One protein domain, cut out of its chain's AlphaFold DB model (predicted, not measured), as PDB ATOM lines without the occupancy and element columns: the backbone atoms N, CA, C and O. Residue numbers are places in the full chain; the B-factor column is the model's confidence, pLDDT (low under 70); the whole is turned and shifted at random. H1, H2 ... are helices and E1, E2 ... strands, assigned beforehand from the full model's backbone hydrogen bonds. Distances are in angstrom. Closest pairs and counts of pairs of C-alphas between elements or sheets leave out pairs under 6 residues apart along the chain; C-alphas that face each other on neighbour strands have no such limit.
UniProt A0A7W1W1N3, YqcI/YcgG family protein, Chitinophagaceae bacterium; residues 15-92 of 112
ATOM      1  N   LEU A  15      15.783  33.498  -4.947       86.56
ATOM      2  CA  LEU A  15      14.650  34.386  -4.713       86.56
ATOM      3  C   LEU A  15      15.025  35.779  -5.211       86.56
ATOM      4  O   LEU A  15      16.030  36.329  -4.775       86.56
ATOM      5  N   LYS A  16      14.210  36.355  -6.107       86.19
ATOM      6  CA  LYS A  16      14.498  37.647  -6.761       86.19
ATOM      7  C   LYS A  16      15.919  37.706  -7.346       86.19
ATOM      8  O   LYS A  16      16.650  38.654  -7.104       86.19
ATOM      9  N   GLU A  17      16.293  36.664  -8.089       83.81
ATOM     10  CA  GLU A  17      17.606  36.516  -8.742       83.81
ATOM     11  C   GLU A  17      18.806  36.308  -7.797       83.81
ATOM     12  O   GLU A  17      19.912  36.045  -8.270       83.81
ATOM     13  N   GLU A  18      18.589  36.306  -6.480       88.19
ATOM     14  CA  GLU A  18      19.624  36.033  -5.483       88.19
ATOM     15  C   GLU A  18      19.624  34.563  -5.074       88.19
ATOM     16  O   GLU A  18      18.596  34.024  -4.664       88.19
ATOM     17  N   ALA A  19      20.779  33.906  -5.182       90.94
ATOM     18  CA  ALA A  19      20.938  32.494  -4.843       90.94
ATOM     19  C   ALA A  19      21.288  32.291  -3.361       90.94
ATOM     20  O   ALA A  19      22.071  33.047  -2.774       90.94
ATOM     21  N   PHE A  20      20.757  31.224  -2.766       91.12
ATOM     22  CA  PHE A  20      20.951  30.879  -1.363       91.12
ATOM     23  C   PHE A  20      21.285  29.402  -1.190       91.12
ATOM     24  O   PHE A  20      20.566  28.522  -1.658       91.12
ATOM     25  N   PHE A  21      22.311  29.135  -0.386       88.81
ATOM     26  CA  PHE A  21      22.536  27.814   0.175       88.81
ATOM     27  C   PHE A  21      21.660  27.637   1.421       88.81
ATOM     28  O   PHE A  21      21.947  28.182   2.496       88.81
ATOM     29  N   VAL A  22      20.561  26.903   1.264       91.12
ATOM     30  CA  VAL A  22      19.558  26.722   2.318       91.12
ATOM     31  C   VAL A  22      19.919  25.529   3.200       91.12
ATOM     32  O   VAL A  22      20.168  24.435   2.709       91.12
ATOM     33  N   ILE A  23      19.923  25.708   4.520       91.00
ATOM     34  CA  ILE A  23      20.155  24.624   5.482       91.00
ATOM     35  C   ILE A  23      18.880  24.376   6.279       91.00
ATOM     36  O   ILE A  23      18.407  25.240   7.010       91.00
ATOM     37  N   GLY A  24      18.358  23.165   6.162       92.38
ATOM     38  CA  GLY A  24      17.277  22.619   6.961       92.38
ATOM     39  C   GLY A  24      17.793  22.065   8.284       92.38
ATOM     40  O   GLY A  24      18.763  21.300   8.328       92.38
ATOM     41  N   MET A  25      17.118  22.454   9.360       93.19
ATOM     42  CA  MET A  25      17.368  22.003  10.723       93.19
ATOM     43  C   MET A  25      16.073  21.477  11.343       93.19
ATOM     44  O   MET A  25      15.008  22.067  11.164       93.19
ATOM     45  N   HIS A  26      16.159  20.363  12.068       93.31
ATOM     46  CA  HIS A  26      15.032  19.750  12.777       93.31
ATOM     47  C   HIS A  26      15.535  18.739  13.816       93.31
ATOM     48  O   HIS A  26      16.683  18.299  13.748       93.31
ATOM     49  N   ARG A  27      14.686  18.352  14.778       93.38
ATOM     50  CA  ARG A  27      15.068  17.471  15.904       93.38
ATOM     51  C   ARG A  27      15.695  16.154  15.452       93.38
ATOM     52  O   ARG A  27      16.713  15.747  16.002       93.38
ATOM     53  N   ASP A  28      15.123  15.557  14.413       90.38
ATOM     54  CA  ASP A  28      15.533  14.244  13.899       90.38
ATOM     55  C   ASP A  28      16.631  14.318  12.832       90.38
ATOM     56  O   ASP A  28      16.820  13.368  12.072       90.38
ATOM     57  N   SER A  29      17.335  15.450  12.701       89.25
ATOM     58  CA  SER A  29      18.428  15.518  11.735       89.25
ATOM     59  C   SER A  29      19.486  14.473  12.089       89.25
ATOM     60  O   SER A  29      19.882  14.316  13.255       89.25
ATOM     61  N   SER A  30      19.975  13.776  11.060       85.25
ATOM     62  CA  SER A  30      21.061  12.802  11.197       85.25
ATOM     63  C   SER A  30      22.338  13.456  11.721       85.25
ATOM     64  O   SER A  30      23.190  12.780  12.297       85.25
ATOM     65  N   ARG A  31      22.462  14.783  11.571       88.94
ATOM     66  CA  ARG A  31      23.609  15.556  12.023       88.94
ATOM     67  C   ARG A  31      23.300  16.357  13.276       88.94
ATOM     68  O   ARG A  31      22.428  17.220  13.257       88.94
ATOM     69  N   ALA A  32      24.088  16.151  14.333       89.94
ATOM     70  CA  ALA A  32      23.947  16.880  15.593       89.94
ATOM     71  C   ALA A  32      23.982  18.407  15.399       89.94
ATOM     72  O   ALA A  32      23.180  19.118  15.995       89.94
ATOM     73  N   SER A  33      24.847  18.912  14.511       89.31
ATOM     74  CA  SER A  33      24.961  20.348  14.199       89.31
ATOM     75  C   SER A  33      23.736  20.944  13.495       89.31
ATOM     76  O   SER A  33      23.611  22.162  13.425       89.31
ATOM     77  N   ARG A  34      22.821  20.107  12.994       90.69
ATOM     78  CA  ARG A  34      21.554  20.512  12.364       90.69
ATOM     79  C   ARG A  34      20.330  20.155  13.215       90.69
ATOM     80  O   ARG A  34      19.200  20.351  12.768       90.69
ATOM     81  N   ARG A  35      20.525  19.650  14.438       92.56
ATOM     82  CA  ARG A  35      19.416  19.399  15.362       92.56
ATOM     83  C   ARG A  35      18.961  20.705  15.990       92.56
ATOM     84  O   ARG A  35      19.719  21.363  16.696       92.56
ATOM     85  N   PHE A  36      17.708  21.065  15.745       94.12
ATOM     86  CA  PHE A  36      17.078  22.245  16.329       94.12
ATOM     87  C   PHE A  36      15.698  21.898  16.881       94.12
ATOM     88  O   PHE A  36      15.053  20.951  16.423       94.12
ATOM     89  N   ARG A  37      15.241  22.649  17.891       94.44
ATOM     90  CA  ARG A  37      13.987  22.353  18.605       94.44
ATOM     91  C   ARG A  37      12.763  22.420  17.691       94.44
ATOM     92  O   ARG A  37      11.789  21.711  17.955       94.44
ATOM     93  N   TYR A  38      12.832  23.237  16.647       94.56
ATOM     94  CA  TYR A  38      11.768  23.476  15.679       94.56
ATOM     95  C   TYR A  38      12.297  23.252  14.257       94.56
ATOM     96  O   TYR A  38      13.501  23.391  14.038       94.56
ATOM     97  N   PRO A  39      11.438  22.913  13.283       93.62
ATOM     98  CA  PRO A  39      11.816  22.980  11.877       93.62
ATOM     99  C   PRO A  39      12.300  24.392  11.534       93.62
ATOM    100  O   PRO A  39      11.652  25.378  11.882       93.62
ATOM    101  N   THR A  40      13.468  24.516  10.913       94.81
ATOM    102  CA  THR A  40      14.090  25.814  10.619       94.81
ATOM    103  C   THR A  40      14.830  25.754   9.293       94.81
ATOM    104  O   THR A  40      15.484  24.758   8.988       94.81
ATOM    105  N   LEU A  41      14.716  26.829   8.513       93.44
ATOM    106  CA  LEU A  41      15.458  27.040   7.276       93.44
ATOM    107  C   LEU A  41      16.417  28.211   7.475       93.44
ATOM    108  O   LEU A  41      15.997  29.304   7.847       93.44
ATOM    109  N   VAL A  42      17.700  27.979   7.220       93.06
ATOM    110  CA  VAL A  42      18.745  29.002   7.268       93.06
ATOM    111  C   VAL A  42      19.149  29.341   5.843       93.06
ATOM    112  O   VAL A  42      19.613  28.470   5.112       93.06
ATOM    113  N   PHE A  43      18.996  30.603   5.456       92.38
ATOM    114  CA  PHE A  43      19.349  31.095   4.128       92.38
ATOM    115  C   PHE A  43      20.756  31.690   4.164       92.38
ATOM    116  O   PHE A  43      20.952  32.787   4.682       92.38
ATOM    117  N   ASN A  44      21.741  30.974   3.620       91.12
ATOM    118  CA  ASN A  44      23.105  31.488   3.504       91.12
ATOM    119  C   ASN A  44      23.306  32.080   2.104       91.12
ATOM    120  O   ASN A  44      23.125  31.348   1.128       91.12
ATOM    121  N   PRO A  45      23.679  33.364   1.960       91.12
ATOM    122  CA  PRO A  45      23.862  33.969   0.644       91.12
ATOM    123  C   PRO A  45      24.947  33.255  -0.168       91.12
ATOM    124  O   PRO A  45      26.092  33.139   0.275       91.12
ATOM    125  N   HIS A  46      24.610  32.813  -1.381       87.81
ATOM    126  CA  HIS A  46      25.552  32.126  -2.267       87.81
ATOM    127  C   HIS A  46      26.737  33.034  -2.653       87.81
ATOM    128  O   HIS A  46      27.877  32.580  -2.761       87.81
ATOM    129  N   ASP A  47      26.492  34.340  -2.797       88.88
ATOM    130  CA  ASP A  47      27.503  35.343  -3.157       88.88
ATOM    131  C   ASP A  47      28.710  35.371  -2.195       88.88
ATOM    132  O   ASP A  47      29.854  35.549  -2.617       88.88
ATOM    133  N   GLN A  48      28.502  35.082  -0.905       88.94
ATOM    134  CA  GLN A  48      29.604  34.979   0.058       88.94
ATOM    135  C   GLN A  48      30.582  33.858  -0.318       88.94
ATOM    136  O   GLN A  48      31.801  34.035  -0.241       88.94
ATOM    137  N   PHE A  49      30.072  32.716  -0.784       86.88
ATOM    138  CA  PHE A  49      30.904  31.601  -1.230       86.88
ATOM    139  C   PHE A  49      31.626  31.917  -2.541       86.88
ATOM    140  O   PHE A  49      32.786  31.530  -2.696       86.88
ATOM    141  N   VAL A  50      30.988  32.659  -3.454       86.50
ATOM    142  CA  VAL A  50      31.624  33.137  -4.695       86.50
ATOM    143  C   VAL A  50      32.828  34.017  -4.367       86.50
ATOM    144  O   VAL A  50      33.929  33.757  -4.852       86.50
ATOM    145  N   LYS A  51      32.654  34.992  -3.468       91.00
ATOM    146  CA  LYS A  51      33.733  35.876  -3.000       91.00
ATOM    147  C   LYS A  51      34.878  35.096  -2.349       91.00
ATOM    148  O   LYS A  51      36.042  35.325  -2.667       91.00
ATOM    149  N   LEU A  52      34.564  34.122  -1.494       89.44
ATOM    150  CA  LEU A  52      35.569  33.265  -0.853       89.44
ATOM    151  C   LEU A  52      36.358  32.406  -1.849       89.44
ATOM    152  O   LEU A  52      37.550  32.164  -1.640       89.44
ATOM    153  N   ARG A  53      35.712  31.925  -2.919       86.50
ATOM    154  CA  ARG A  53      36.382  31.177  -3.995       86.50
ATOM    155  C   ARG A  53      37.286  32.086  -4.816       86.50
ATOM    156  O   ARG A  53      38.438  31.725  -5.021       86.50
ATOM    157  N   ALA A  54      36.806  33.270  -5.197       90.38
ATOM    158  CA  ALA A  54      37.604  34.267  -5.911       90.38
ATOM    159  C   ALA A  54      38.854  34.688  -5.117       90.38
ATOM    160  O   ALA A  54      39.922  34.881  -5.689       90.38
ATOM    161  N   ALA A  55      38.750  34.749  -3.785       93.06
ATOM    162  CA  ALA A  55      39.869  35.042  -2.892       93.06
ATOM    163  C   ALA A  55      40.780  33.831  -2.580       93.06
ATOM    164  O   ALA A  55      41.684  33.956  -1.758       93.06
ATOM    165  N   ASN A  56      40.545  32.647  -3.165       90.81
ATOM    166  CA  ASN A  56      41.237  31.386  -2.840       90.81
ATOM    167  C   ASN A  56      41.158  30.961  -1.353       90.81
ATOM    168  O   ASN A  56      41.932  30.127  -0.884       90.81
ATOM    169  N   GLN A  57      40.189  31.483  -0.597       91.62
ATOM    170  CA  GLN A  57      40.016  31.211   0.838       91.62
ATOM    171  C   GLN A  57      39.057  30.046   1.119       91.62
ATOM    172  O   GLN A  57      39.029  29.510   2.230       91.62
ATOM    173  N   TYR A  58      38.295  29.618   0.109       87.69
ATOM    174  CA  TYR A  58      37.272  28.581   0.245       87.69
ATOM    175  C   TYR A  58      37.815  27.259   0.812       87.69
ATOM    176  O   TYR A  58      37.238  26.716   1.753       87.69
ATOM    177  N   LYS A  59      38.960  26.769   0.312       87.88
ATOM    178  CA  LYS A  59      39.570  25.513   0.795       87.88
ATOM    179  C   LYS A  59      39.902  25.571   2.288       87.88
ATOM    180  O   LYS A  59      39.620  24.627   3.022       87.88
ATOM    181  N   ARG A  60      40.449  26.698   2.753       91.56
ATOM    182  CA  ARG A  60      40.773  26.907   4.171       91.56
ATOM    183  C   ARG A  60      39.510  26.903   5.031       91.56
ATOM    184  O   ARG A  60      39.485  26.243   6.069       91.56
ATOM    185  N   LEU A  61      38.461  27.606   4.599       89.69
ATOM    186  CA  LEU A  61      37.175  27.600   5.297       89.69
ATOM    187  C   LEU A  61      36.602  26.178   5.385       89.69
ATOM    188  O   LEU A  61      36.230  25.734   6.469       89.69
ATOM    189  N   GLN A  62      36.593  25.447   4.268       88.69
ATOM    190  CA  GLN A  62      36.097  24.075   4.196       88.69
ATOM    191  C   GLN A  62      36.839  23.149   5.171       88.69
ATOM    192  O   GLN A  62      36.203  22.389   5.901       88.69
ATOM    193  N   GLN A  63      38.170  23.241   5.245       91.06
ATOM    194  CA  GLN A  63      38.979  22.460   6.188       91.06
ATOM    195  C   GLN A  63      38.631  22.770   7.650       91.06
ATOM    196  O   GLN A  63      38.487  21.852   8.458       91.06
ATOM    197  N   ILE A  64      38.455  24.050   7.990       93.19
ATOM    198  CA  ILE A  64      38.061  24.472   9.342       93.19
ATOM    199  C   ILE A  64      36.678  23.917   9.699       93.19
ATOM    200  O   ILE A  64      36.500  23.380  10.794       93.19
ATOM    201  N   VAL A  65      35.711  24.017   8.781       89.88
ATOM    202  CA  VAL A  65      34.359  23.475   8.971       89.88
ATOM    203  C   VAL A  65      34.411  21.960   9.163       89.88
ATOM    204  O   VAL A  65      33.876  21.472  10.153       89.88
ATOM    205  N   ARG A  66      35.121  21.221   8.297       90.88
ATOM    206  CA  ARG A  66      35.275  19.759   8.405       90.88
ATOM    207  C   ARG A  66      35.919  19.345   9.731       90.88
ATOM    208  O   ARG A  66      35.416  18.440  10.385       90.88
ATOM    209  N   LYS A  67      36.971  20.038  10.184       93.94
ATOM    210  CA  LYS A  67      37.620  19.758  11.479       93.94
ATOM    211  C   LYS A  67      36.653  19.930  12.654       93.94
ATOM    212  O   LYS A  67      36.609  19.080  13.540       93.94
ATOM    213  N   ARG A  68      35.880  21.019  12.667       92.88
ATOM    214  CA  ARG A  68      34.878  21.277  13.716       92.88
ATOM    215  C   ARG A  68      33.737  20.268  13.671       92.88
ATOM    216  O   ARG A  68      33.270  19.833  14.715       92.88
ATOM    217  N   ASP A  69      33.319  19.883  12.474       91.94
ATOM    218  CA  ASP A  69      32.247  18.918  12.271       91.94
ATOM    219  C   ASP A  69      32.658  17.505  12.718       91.94
ATOM    220  O   ASP A  69      31.865  16.827  13.361       91.94
ATOM    221  N   ILE A  70      33.919  17.108  12.503       92.25
ATOM    222  CA  ILE A  70      34.488  15.878  13.082       92.25
ATOM    223  C   ILE A  70      34.516  15.968  14.608       92.25
ATOM    224  O   ILE A  70      34.052  15.053  15.277       92.25
ATOM    225  N   ALA A  71      35.021  17.072  15.164       93.94
ATOM    226  CA  ALA A  71      35.120  17.234  16.614       93.94
ATOM    227  C   ALA A  71      33.749  17.203  17.314       93.94
ATOM    228  O   ALA A  71      33.642  16.689  18.421       93.94
ATOM    229  N   TYR A  72      32.707  17.745  16.676       92.38
ATOM    230  CA  TYR A  72      31.367  17.833  17.261       92.38
ATOM    231  C   TYR A  72      30.466  16.634  16.936       92.38
ATOM    232  O   TYR A  72      29.665  16.220  17.768       92.38
ATOM    233  N   SER A  73      30.577  16.078  15.729       89.75
ATOM    234  CA  SER A  73      29.654  15.058  15.209       89.75
ATOM    235  C   SER A  73      30.332  13.717  14.885       89.75
ATOM    236  O   SER A  73      29.668  12.818  14.373       89.75
ATOM    237  N   GLY A  74      31.639  13.575  15.123       89.81
ATOM    238  CA  GLY A  74      32.402  12.324  14.991       89.81
ATOM    239  C   GLY A  74      32.876  11.955  13.578       89.81
ATOM    240  O   GLY A  74      33.679  11.042  13.421       89.81
ATOM    241  N   SER A  75      32.422  12.647  12.534       89.06
ATOM    242  CA  SER A  75      32.820  12.390  11.137       89.06
ATOM    243  C   SER A  75      32.732  13.667  10.302       89.06
ATOM    244  O   SER A  75      32.467  14.724  10.854       89.06
ATOM    245  N   VAL A  76      32.930  13.629   8.985       87.12
ATOM    246  CA  VAL A  76      32.514  14.737   8.098       87.12
ATOM    247  C   VAL A  76      31.057  14.514   7.696       87.12
ATOM    248  O   VAL A  76      30.650  13.369   7.514       87.12
ATOM    249  N   ASN A  77      30.256  15.574   7.566       84.06
ATOM    250  CA  ASN A  77      28.894  15.453   7.054       84.06
ATOM    251  C   ASN A  77      28.914  14.863   5.628       84.06
ATOM    252  O   ASN A  77      29.384  15.545   4.715       84.06
ATOM    253  N   PRO A  78      28.377  13.646   5.412       78.44
ATOM    254  CA  PRO A  78      28.419  12.982   4.108       78.44
ATOM    255  C   PRO A  78      27.604  13.721   3.041       78.44
ATOM    256  O   PRO A  78      27.811  13.511   1.853       78.44
ATOM    257  N   MET A  79      26.696  14.608   3.459       77.94
ATOM    258  CA  MET A  79      25.883  15.414   2.552       77.94
ATOM    259  C   MET A  79      26.579  16.698   2.095       77.94
ATOM    260  O   MET A  79      26.036  17.386   1.241       77.94
ATOM    261  N   LEU A  80      27.741  17.052   2.655       73.38
ATOM    262  CA  LEU A  80      28.554  18.179   2.188       73.38
ATOM    263  C   LEU A  80      29.601  17.673   1.190       73.38
ATOM    264  O   LEU A  80      30.796  17.612   1.498       73.38
ATOM    265  N   ASP A  81      29.116  17.287   0.013       68.81
ATOM    266  CA  ASP A  81      29.966  16.949  -1.128       68.81
ATOM    267  C   ASP A  81      30.662  18.210  -1.666       68.81
ATOM    268  O   ASP A  81      30.242  19.345  -1.400       68.81
ATOM    269  N   ASP A  82      31.746  18.020  -2.409       67.75
ATOM    270  CA  ASP A  82      32.415  19.121  -3.082       67.75
ATOM    271  C   ASP A  82      31.480  19.740  -4.139       67.75
ATOM    272  O   ASP A  82      30.647  19.078  -4.768       67.75
ATOM    273  N   PHE A  83      31.578  21.061  -4.292       63.28
ATOM    274  CA  PHE A  83      30.696  21.818  -5.175       63.28
ATOM    275  C   PHE A  83      30.779  21.310  -6.619       63.28
ATOM    276  O   PHE A  83      31.876  21.184  -7.160       63.28
ATOM    277  N   GLY A  84      29.621  21.097  -7.251       62.69
ATOM    278  CA  GLY A  84      29.520  20.678  -8.650       62.69
ATOM    279  C   GLY A  84      29.528  19.162  -8.885       62.69
ATOM    280  O   GLY A  84      29.342  18.747 -10.022       62.69
ATOM    281  N   ASN A  85      29.681  18.330  -7.848       70.25
ATOM    282  CA  ASN A  85      29.564  16.871  -7.992       70.25
ATOM    283  C   ASN A  85      28.105  16.396  -8.026       70.25
ATOM    284  O   ASN A  85      27.755  15.450  -8.732       70.25
ATOM    285  N   ARG A  86      27.243  17.040  -7.232       75.06
ATOM    286  CA  ARG A  86      25.821  16.713  -7.080       75.06
ATOM    287  C   ARG A  86      25.012  17.986  -6.870       75.06
ATOM    288  O   ARG A  86      25.519  18.944  -6.295       75.06
ATOM    289  N   SER A  87      23.747  17.960  -7.290       80.62
ATOM    290  CA  SER A  87      22.795  19.045  -7.027       80.62
ATOM    291  C   SER A  87      22.755  19.410  -5.540       80.62
ATOM    292  O   SER A  87      22.683  18.537  -4.667       80.62
ATOM    293  N   GLU A  88      22.740  20.713  -5.245       81.19
ATOM    294  CA  GLU A  88      22.654  21.230  -3.875       81.19
ATOM    295  C   GLU A  88      21.376  20.785  -3.147       81.19
ATOM    296  O   GLU A  88      21.342  20.753  -1.917       81.19
ATOM    297  N   THR A  89      20.342  20.368  -3.884       82.62
ATOM    298  CA  THR A  89      19.045  19.952  -3.332       82.62
ATOM    299  C   THR A  89      19.181  18.851  -2.275       82.62
ATOM    300  O   THR A  89      18.500  18.873  -1.247       82.62
ATOM    301  N   TYR A  90      20.107  17.910  -2.483       83.06
ATOM    302  CA  TYR A  90      20.386  16.825  -1.537       83.06
ATOM    303  C   TYR A  90      20.956  17.340  -0.208       83.06
ATOM    304  O   TYR A  90      20.821  16.688   0.825       83.06
ATOM    305  N   GLN A  91      21.581  18.517  -0.210       85.19
ATOM    306  CA  GLN A  91      22.261  19.073   0.954       85.19
ATOM    307  C   GLN A  91      21.330  19.901   1.845       85.19
ATOM    308  O   GLN A  91      21.652  20.114   3.020       85.19
ATOM    309  N   TYR A  92      20.182  20.347   1.323       84.69
ATOM    310  CA  TYR A  92      19.318  21.300   2.015       84.69
ATOM    311  C   TYR A  92      18.600  20.692   3.216       84.69
ATOM    312  O   TYR A  92      18.632  21.270   4.290       84.69
TER     313      TYR A  92
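What this domain is: This is residues 15 to 92 of the 112 residues of the protein "YqcI/YcgG family protein" of Chitinophagaceae bacterium (UniProt A0A7W1W1N3). An open frame has the two-strand hairpin E1 and E2 along one side, H2 along the opposite side, and H1 as the shorter side that joins E2 to H2 at one end; residues 74 to 88 lead back from H2 to short H3, which packs on E1. The 78 printed residues include E1, E2, H1, H2 and H3 in that order, a mixed class with one antiparallel sheet, E1 - E2. It is only just compact, close to loose, with a radius of gyration of the C-alphas of 13.3 A and spans of 35 by 32 by 20 A.

How they stand to each other: E1, residues 18 to 25, and E2, residues 40 to 45, are an antiparallel hairpin; N 23 and O 42 are within hydrogen-bond range at 2.8 A. H1, residues 46 to 54, comes closest to E1 at the C-alphas of His 46 and Phe 20, 4.9 A. H2, residues 58 to 73, is close to H1 but not clearly touching: their closest C-alphas, Tyr 58 and Leu 52, are 5.1 A apart, at a steep tilt of 60 degrees, opposite ways. H2 is apart from E1 and E2. H3, residues 89 to 92, comes closest to E1 at the C-alphas of Tyr 92 and Ile 23, 4.9 A. In H1 and H2 every O i to N i+4 pair is within hydrogen-bond range; H3 is too short for one.

Where its parts are: E1 begins at C-alpha 18 (19.624, 36.033, -5.483) and is 21.6 A long, E2 16.2 A, H1 12.8 A, H2 21.6 A, and H3 5.5 A, ending at C-alpha 92 (19.318, 21.300, 2.015).

The domain as a whole: The C-alphas farthest apart, Lys 16 and Gly 74, are 37.9 A apart. The printed part has no cut; the links E1 to E2 and H2 to H3 are long. The pLDDT is under 70 at residues 81 to 84.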